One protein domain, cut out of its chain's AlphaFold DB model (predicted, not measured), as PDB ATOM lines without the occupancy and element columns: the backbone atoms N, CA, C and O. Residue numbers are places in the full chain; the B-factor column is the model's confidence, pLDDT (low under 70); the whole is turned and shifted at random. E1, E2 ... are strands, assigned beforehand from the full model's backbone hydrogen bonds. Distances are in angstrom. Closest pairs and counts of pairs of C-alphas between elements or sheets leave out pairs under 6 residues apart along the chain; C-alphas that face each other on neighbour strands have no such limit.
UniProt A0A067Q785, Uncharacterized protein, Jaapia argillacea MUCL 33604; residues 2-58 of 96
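Overview. This is residues 2 to 58 of the 96 residues of an uncharacterized protein of Jaapia argillacea MUCL 33604 (UniProt A0A067Q785). With little regular structure, this is a small, strongly twisted sheet of four short strands, and a long unnamed stretch, residues 2 to 18, leads into its first strand. E1 to E4 follow in that order along the chain and across the sheet as a meander, each the antiparallel neighbour of the one before. Of 57 printed residues only 20 are in named elements, all strand; the whole is compact, radius of gyration of the C-alphas 10.9 A, spanning 30 by 25 by 21 A.

Arrangement. Start at E1, residues 19 to 24, an edge strand; it forms a hairpin with E2, residues 29 to 33, where N 19 and O 33 are 2.9 A apart, within hydrogen-bond range. E2 forms a hairpin with E3, residues 38 to 41; look for N 32 and O 40, 2.8 A. E3 forms one with edge strand E4, residues 52 to 56; find N 39 and O 55, 2.8 A. E1 and E4 are apart.

Along the chain. Find C-alpha 19 at (243.721, 224.539, 154.670); E1 runs 15.2 A from there. E2 spans 13.5 A, E3 10.2 A and E4 11.9 A, ending at (253.549, 232.851, 161.081).

Size, cuts and confidence. The farthest C-alphas, Gly 2 and Gly 55, are 30.7 A apart. The printed part has no cut and no long link between strands. pLDDT is under 70 in residues 2 to 13, 43 to 50 and 56 to 58.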
ATOM      1  N   GLY A   2     241.933 204.734 155.200       49.31
ATOM      2  CA  GLY A   2     241.313 205.935 155.769       49.31
ATOM      3  C   GLY A   2     242.176 206.803 156.686       49.31
ATOM      4  O   GLY A   2     241.772 207.101 157.803       49.31
ATOM      5  N   ARG A   3     243.350 207.249 156.237       50.38
ATOM      6  CA  ARG A   3     243.926 208.488 156.774       50.38
ATOM      7  C   ARG A   3     243.643 209.542 155.700       50.38
ATOM      8  O   ARG A   3     244.110 209.349 154.587       50.38
ATOM      9  N   TRP A   4     242.905 210.599 156.031       43.81
ATOM     10  CA  TRP A   4     242.756 211.836 155.244       43.81
ATOM     11  C   TRP A   4     241.508 212.091 154.365       43.81
ATOM     12  O   TRP A   4     241.543 213.041 153.600       43.81
ATOM     13  N   THR A   5     240.365 211.408 154.512       54.25
ATOM     14  CA  THR A   5     239.125 211.874 153.824       54.25
ATOM     15  C   THR A   5     238.465 213.083 154.497       54.25
ATOM     16  O   THR A   5     237.724 213.817 153.860       54.25
ATOM     17  N   GLN A   6     238.754 213.336 155.778       55.72
ATOM     18  CA  GLN A   6     238.137 214.439 156.526       55.72
ATOM     19  C   GLN A   6     238.711 215.823 156.163       55.72
ATOM     20  O   GLN A   6     238.184 216.831 156.624       55.72
ATOM     21  N   TYR A   7     239.814 215.893 155.407       53.66
ATOM     22  CA  TYR A   7     240.446 217.167 155.031       53.66
ATOM     23  C   TYR A   7     239.828 217.778 153.771       53.66
ATOM     24  O   TYR A   7     239.810 218.997 153.661       53.66
ATOM     25  N   ASP A   8     239.287 216.957 152.863       51.69
ATOM     26  CA  ASP A   8     238.596 217.438 151.657       51.69
ATOM     27  C   ASP A   8     237.236 218.088 151.983       51.69
ATOM     28  O   ASP A   8     236.746 218.931 151.238       51.69
ATOM     29  N   GLU A   9     236.617 217.744 153.118       55.47
ATOM     30  CA  GLU A   9     235.351 218.362 153.543       55.47
ATOM     31  C   GLU A   9     235.513 219.790 154.082       55.47
ATOM     32  O   GLU A   9     234.540 220.552 154.100       55.47
ATOM     33  N   ASP A  10     236.712 220.162 154.538       61.66
ATOM     34  CA  ASP A  10     236.934 221.480 155.132       61.66
ATOM     35  C   ASP A  10     237.028 222.587 154.071       61.66
ATOM     36  O   ASP A  10     236.732 223.738 154.386       61.66
ATOM     37  N   ASP A  11     237.369 222.263 152.818       59.94
ATOM     38  CA  ASP A  11     237.532 223.246 151.733       59.94
ATOM     39  C   ASP A  11     236.234 224.025 151.436       59.94
ATOM     40  O   ASP A  11     236.286 225.182 151.029       59.94
ATOM     41  N   TYR A  12     235.063 223.432 151.698       58.88
ATOM     42  CA  TYR A  12     233.762 224.107 151.558       58.88
ATOM     43  C   TYR A  12     233.346 224.918 152.796       58.88
ATOM     44  O   TYR A  12     232.356 225.649 152.748       58.88
ATOM     45  N   ARG A  13     234.044 224.755 153.925       66.44
ATOM     46  CA  ARG A  13     233.706 225.374 155.224       66.44
ATOM     47  C   ARG A  13     234.704 226.453 155.626       66.44
ATOM     48  O   ARG A  13     234.380 227.318 156.438       66.44
ATOM     49  N   LEU A  14     235.915 226.386 155.083       72.12
ATOM     50  CA  LEU A  14     236.990 227.326 155.337       72.12
ATOM     51  C   LEU A  14     236.981 228.476 154.320       72.12
ATOM     52  O   LEU A  14     236.545 228.304 153.181       72.12
ATOM     53  N   PRO A  15     237.487 229.661 154.708       71.19
ATOM     54  CA  PRO A  15     237.748 230.738 153.765       71.19
ATOM     55  C   PRO A  15     238.665 230.274 152.627       71.19
ATOM     56  O   PRO A  15     239.566 229.457 152.833       71.19
ATOM     57  N   GLU A  16     238.467 230.832 151.434       73.38
ATOM     58  CA  GLU A  16     239.202 230.412 150.244       73.38
ATOM     59  C   GLU A  16     240.727 230.482 150.461       73.38
ATOM     60  O   GLU A  16     241.284 231.511 150.848       73.38
ATOM     61  N   GLY A  17     241.426 229.371 150.212       75.44
ATOM     62  CA  GLY A  17     242.881 229.294 150.383       75.44
ATOM     63  C   GLY A  17     243.366 228.997 151.803       75.44
ATOM     64  O   GLY A  17     244.575 229.037 152.046       75.44
ATOM     65  N   MET A  18     242.459 228.688 152.723       80.38
ATOM     66  CA  MET A  18     242.786 228.216 154.058       80.38
ATOM     67  C   MET A  18     242.655 226.695 154.116       80.38
ATOM     68  O   MET A  18     241.635 226.148 153.721       80.38
ATOM     69  N   LYS A  19     243.691 226.006 154.604       80.38
ATOM     70  CA  LYS A  19     243.721 224.539 154.670       80.38
ATOM     71  C   LYS A  19     243.987 224.067 156.090       80.38
ATOM     72  O   LYS A  19     244.908 224.567 156.737       80.38
ATOM     73  N   ARG A  20     243.236 223.073 156.570       81.75
ATOM     74  CA  ARG A  20     243.543 222.406 157.840       81.75
ATOM     75  C   ARG A  20     244.822 221.580 157.702       81.75
ATOM     76  O   ARG A  20     244.940 220.758 156.795       81.75
ATOM     77  N   VAL A  21     245.786 221.815 158.588       82.75
ATOM     78  CA  VAL A  21     247.110 221.168 158.564       82.75
ATOM     79  C   VAL A  21     247.374 220.289 159.782       82.75
ATOM     80  O   VAL A  21     248.279 219.461 159.729       82.75
ATOM     81  N   GLY A  22     246.588 220.433 160.851       83.00
ATOM     82  CA  GLY A  22     246.774 219.663 162.074       83.00
ATOM     83  C   GLY A  22     245.548 219.656 162.978       83.00
ATOM     84  O   GLY A  22     244.609 220.437 162.802       83.00
ATOM     85  N   TYR A  23     245.585 218.742 163.940       82.81
ATOM     86  CA  TYR A  23     244.656 218.653 165.054       82.81
ATOM     87  C   TYR A  23     245.460 218.317 166.307       82.81
ATOM     88  O   TYR A  23     246.190 217.324 166.322       82.81
ATOM     89  N   ASP A  24     245.329 219.154 167.323       79.00
ATOM     90  CA  ASP A  24     245.882 218.942 168.650       79.00
ATOM     91  C   ASP A  24     244.796 218.276 169.505       79.00
ATOM     92  O   ASP A  24     243.748 218.863 169.775       79.00
ATOM     93  N   ALA A  25     245.010 217.008 169.862       75.69
ATOM     94  CA  ALA A  25     244.030 216.219 170.604       75.69
ATOM     95  C   ALA A  25     243.998 216.559 172.100       75.69
ATOM     96  O   ALA A  25     242.951 216.396 172.727       75.69
ATOM     97  N   ASP A  26     245.114 217.043 172.648       77.00
ATOM     98  CA  ASP A  26     245.239 217.416 174.057       77.00
ATOM     99  C   ASP A  26     244.404 218.668 174.358       77.00
ATOM    100  O   ASP A  26     243.731 218.762 175.382       77.00
ATOM    101  N   THR A  27     244.388 219.607 173.415       74.88
ATOM    102  CA  THR A  27     243.623 220.860 173.485       74.88
ATOM    103  C   THR A  27     242.320 220.822 172.688       74.88
ATOM    104  O   THR A  27     241.538 221.771 172.748       74.88
ATOM    105  N   GLN A  28     242.083 219.746 171.932       78.56
ATOM    106  CA  GLN A  28     240.963 219.601 170.996       78.56
ATOM    107  C   GLN A  28     240.852 220.786 170.024       78.56
ATOM    108  O   GLN A  28     239.761 221.302 169.765       78.56
ATOM    109  N   THR A  29     241.994 221.235 169.498       79.00
ATOM    110  CA  THR A  29     242.090 222.430 168.652       79.00
ATOM    111  C   THR A  29     242.544 222.071 167.244       79.00
ATOM    112  O   THR A  29     243.456 221.274 167.034       79.00
ATOM    113  N   TYR A  30     241.906 222.678 166.244       82.00
ATOM    114  CA  TYR A  30     242.308 222.540 164.849       82.00
ATOM    115  C   TYR A  30     243.281 223.644 164.439       82.00
ATOM    116  O   TYR A  30     243.049 224.825 164.708       82.00
ATOM    117  N   THR A  31     244.332 223.253 163.718       83.44
ATOM    118  CA  THR A  31     245.336 224.167 163.167       83.44
ATOM    119  C   THR A  31     245.157 224.296 161.660       83.44
ATOM    120  O   THR A  31     245.089 223.307 160.921       83.44
ATOM    121  N   TYR A  32     245.147 225.533 161.185       84.19
ATOM    122  CA  TYR A  32     244.936 225.906 159.796       84.19
ATOM    123  C   TYR A  32     246.116 226.721 159.272       84.19
ATOM    124  O   TYR A  32     246.727 227.512 159.992       84.19
ATOM    125  N   ARG A  33     246.424 226.556 157.986       84.19
ATOM    126  CA  ARG A  33     247.445 227.328 157.282       84.19
ATOM    127  C   ARG A  33     246.820 228.106 156.138       84.19
ATOM    128  O   ARG A  33     246.075 227.549 155.334       84.19
ATOM    129  N   TYR A  34     247.155 229.388 156.070       84.19
ATOM    130  CA  TYR A  34     246.746 230.272 154.985       84.19
ATOM    131  C   TYR A  34     247.826 230.369 153.897       84.19
ATOM    132  O   TYR A  34     248.985 230.008 154.128       84.19
ATOM    133  N   ARG A  35     247.469 230.891 152.715       82.50
ATOM    134  CA  ARG A  35     248.378 231.028 151.557       82.50
ATOM    135  C   ARG A  35     249.668 231.800 151.869       82.50
ATOM    136  O   ARG A  35     250.707 231.478 151.305       82.50
ATOM    137  N   ASP A  36     249.641 232.765 152.790       80.38
ATOM    138  CA  ASP A  36     250.837 233.536 153.186       80.38
ATOM    139  C   ASP A  36     251.741 232.810 154.212       80.38
ATOM    140  O   ASP A  36     252.725 233.361 154.703       80.38
ATOM    141  N   SER A  37     251.449 231.542 154.515       77.50
ATOM    142  CA  SER A  37     252.078 230.768 155.596       77.50
ATOM    143  C   SER A  37     251.772 231.280 157.012       77.50
ATOM    144  O   SER A  37     252.416 230.844 157.971       77.50
ATOM    145  N   SER A  38     250.773 232.155 157.185       83.25
ATOM    146  CA  SER A  38     250.182 232.395 158.505       83.25
ATOM    147  C   SER A  38     249.495 231.136 159.023       83.25
ATOM    148  O   SER A  38     248.785 230.441 158.286       83.25
ATOM    149  N   VAL A  39     249.696 230.883 160.311       84.50
ATOM    150  CA  VAL A  39     249.038 229.827 161.072       84.50
ATOM    151  C   VAL A  39     247.893 230.437 161.855       84.50
ATOM    152  O   VAL A  39     248.007 231.512 162.453       84.50
ATOM    153  N   TRP A  40     246.786 229.723 161.829       83.62
ATOM    154  CA  TRP A  40     245.550 230.091 162.480       83.62
ATOM    155  C   TRP A  40     245.047 228.900 163.272       83.62
ATOM    156  O   TRP A  40     245.148 227.766 162.810       83.62
ATOM    157  N   GLU A  41     244.474 229.161 164.434       84.50
ATOM    158  CA  GLU A  41     243.897 228.130 165.289       84.50
ATOM    159  C   GLU A  41     242.419 228.418 165.529       84.50
ATOM    160  O   GLU A  41     241.985 229.575 165.595       84.50
ATOM    161  N   GLY A  42     241.635 227.343 165.596       74.62
ATOM    162  CA  GLY A  42     240.246 227.408 166.035       74.62
ATOM    163  C   GLY A  42     240.146 227.718 167.528       74.62
ATOM    164  O   GLY A  42     241.122 227.627 168.268       74.62
ATOM    165  N   SER A  43     238.949 228.080 167.986       69.38
ATOM    166  CA  SER A  43     238.699 228.185 169.428       69.38
ATOM    167  C   SER A  43     238.697 226.786 170.076       69.38
ATOM    168  O   SER A  43     238.199 225.846 169.450       69.38
ATOM    169  N   PRO A  44     239.198 226.630 171.318       62.97
ATOM    170  CA  PRO A  44     239.241 225.335 172.001       62.97
ATOM    171  C   PRO A  44     237.852 224.694 172.082       62.97
ATOM    172  O   PRO A  44     236.895 225.339 172.514       62.97
ATOM    173  N   GLY A  45     237.729 223.437 171.646       57.53
ATOM    174  CA  GLY A  45     236.463 222.695 171.674       57.53
ATOM    175  C   GLY A  45     235.399 223.166 170.672       57.53
ATOM    176  O   GLY A  45     234.294 222.624 170.659       57.53
ATOM    177  N   ALA A  46     235.705 224.146 169.816       58.09
ATOM    178  CA  ALA A  46     234.823 224.583 168.742       58.09
ATOM    179  C   ALA A  46     235.357 224.099 167.392       58.09
ATOM    180  O   ALA A  46     236.371 224.578 166.889       58.09
ATOM    181  N   SER A  47     234.623 223.180 166.764       53.28
ATOM    182  CA  SER A  47     234.960 222.672 165.429       53.28
ATOM    183  C   SER A  47     234.894 223.753 164.343       53.28
ATOM    184  O   SER A  47     235.557 223.621 163.318       53.28
ATOM    185  N   TYR A  48     234.100 224.811 164.565       56.97
ATOM    186  CA  TYR A  48     233.850 225.906 163.624       56.97
ATOM    187  C   TYR A  48     233.609 227.210 164.396       56.97
ATOM    188  O   TYR A  48     232.880 227.210 165.388       56.97
ATOM    189  N   GLY A  49     234.200 228.325 163.960       64.69
ATOM    190  CA  GLY A  49     234.031 229.609 164.643       64.69
ATOM    191  C   GLY A  49     235.112 230.632 164.312       64.69
ATOM    192  O   GLY A  49     235.709 230.601 163.238       64.69
ATOM    193  N   VAL A  50     235.349 231.557 165.245       67.69
ATOM    194  CA  VAL A  50     236.369 232.604 165.104       67.69
ATOM    195  C   VAL A  50     237.754 231.962 165.062       67.69
ATOM    196  O   VAL A  50     238.158 231.261 165.991       67.69
ATOM    197  N   LEU A  51     238.472 232.217 163.972       74.69
ATOM    198  CA  LEU A  51     239.851 231.786 163.779       74.69
ATOM    199  C   LEU A  51     240.782 232.835 164.380       74.69
ATOM    200  O   LEU A  51     240.713 234.014 164.030       74.69
ATOM    201  N   THR A  52     241.671 232.397 165.262       75.69
ATOM    202  CA  THR A  52     242.657 233.271 165.898       75.69
ATOM    203  C   THR A  52     243.986 233.132 165.172       75.69
ATOM    204  O   THR A  52     244.498 232.026 164.993       75.69
ATOM    205  N   LYS A  53     244.558 234.255 164.730       80.62
ATOM    206  CA  LYS A  53     245.897 234.264 164.138       80.62
ATOM    207  C   LYS A  53     246.917 234.057 165.249       80.62
ATOM    208  O   LYS A  53     247.159 234.972 166.030       80.62
ATOM    209  N   VAL A  54     247.526 232.879 165.295       79.44
ATOM    210  CA  VAL A  54     248.514 232.536 166.332       79.44
ATOM    211  C   VAL A  54     249.939 232.886 165.930       79.44
ATOM    212  O   VAL A  54     250.805 233.058 166.782       79.44
ATOM    213  N   GLY A  55     250.189 233.091 164.635       76.50
ATOM    214  CA  GLY A  55     251.463 233.614 164.163       76.50
ATOM    215  C   GLY A  55     251.756 233.247 162.719       76.50
ATOM    216  O   GLY A  55     250.881 232.840 161.957       76.50
ATOM    217  N   ARG A  56     253.018 233.400 162.328       68.00
ATOM    218  CA  ARG A  56     253.549 232.851 161.081       68.00
ATOM    219  C   ARG A  56     254.270 231.562 161.440       68.00
ATOM    220  O   ARG A  56     255.093 231.589 162.353       68.00
ATOM    221  N   ALA A  57     253.973 230.459 160.752       60.44
ATOM    222  CA  ALA A  57     254.765 229.249 160.950       60.44
ATOM    223  C   ALA A  57     256.229 229.610 160.668       60.44
ATOM    224  O   ALA A  57     256.487 230.230 159.626       60.44
ATOM    225  N   PRO A  58     257.187 229.241 161.537       50.00
ATOM    226  CA  PRO A  58     258.571 229.235 161.108       50.00
ATOM    227  C   PRO A  58     258.623 228.354 159.861       50.00
ATOM    228  O   PRO A  58     258.077 227.249 159.843       50.00
TER     229      PRO A  58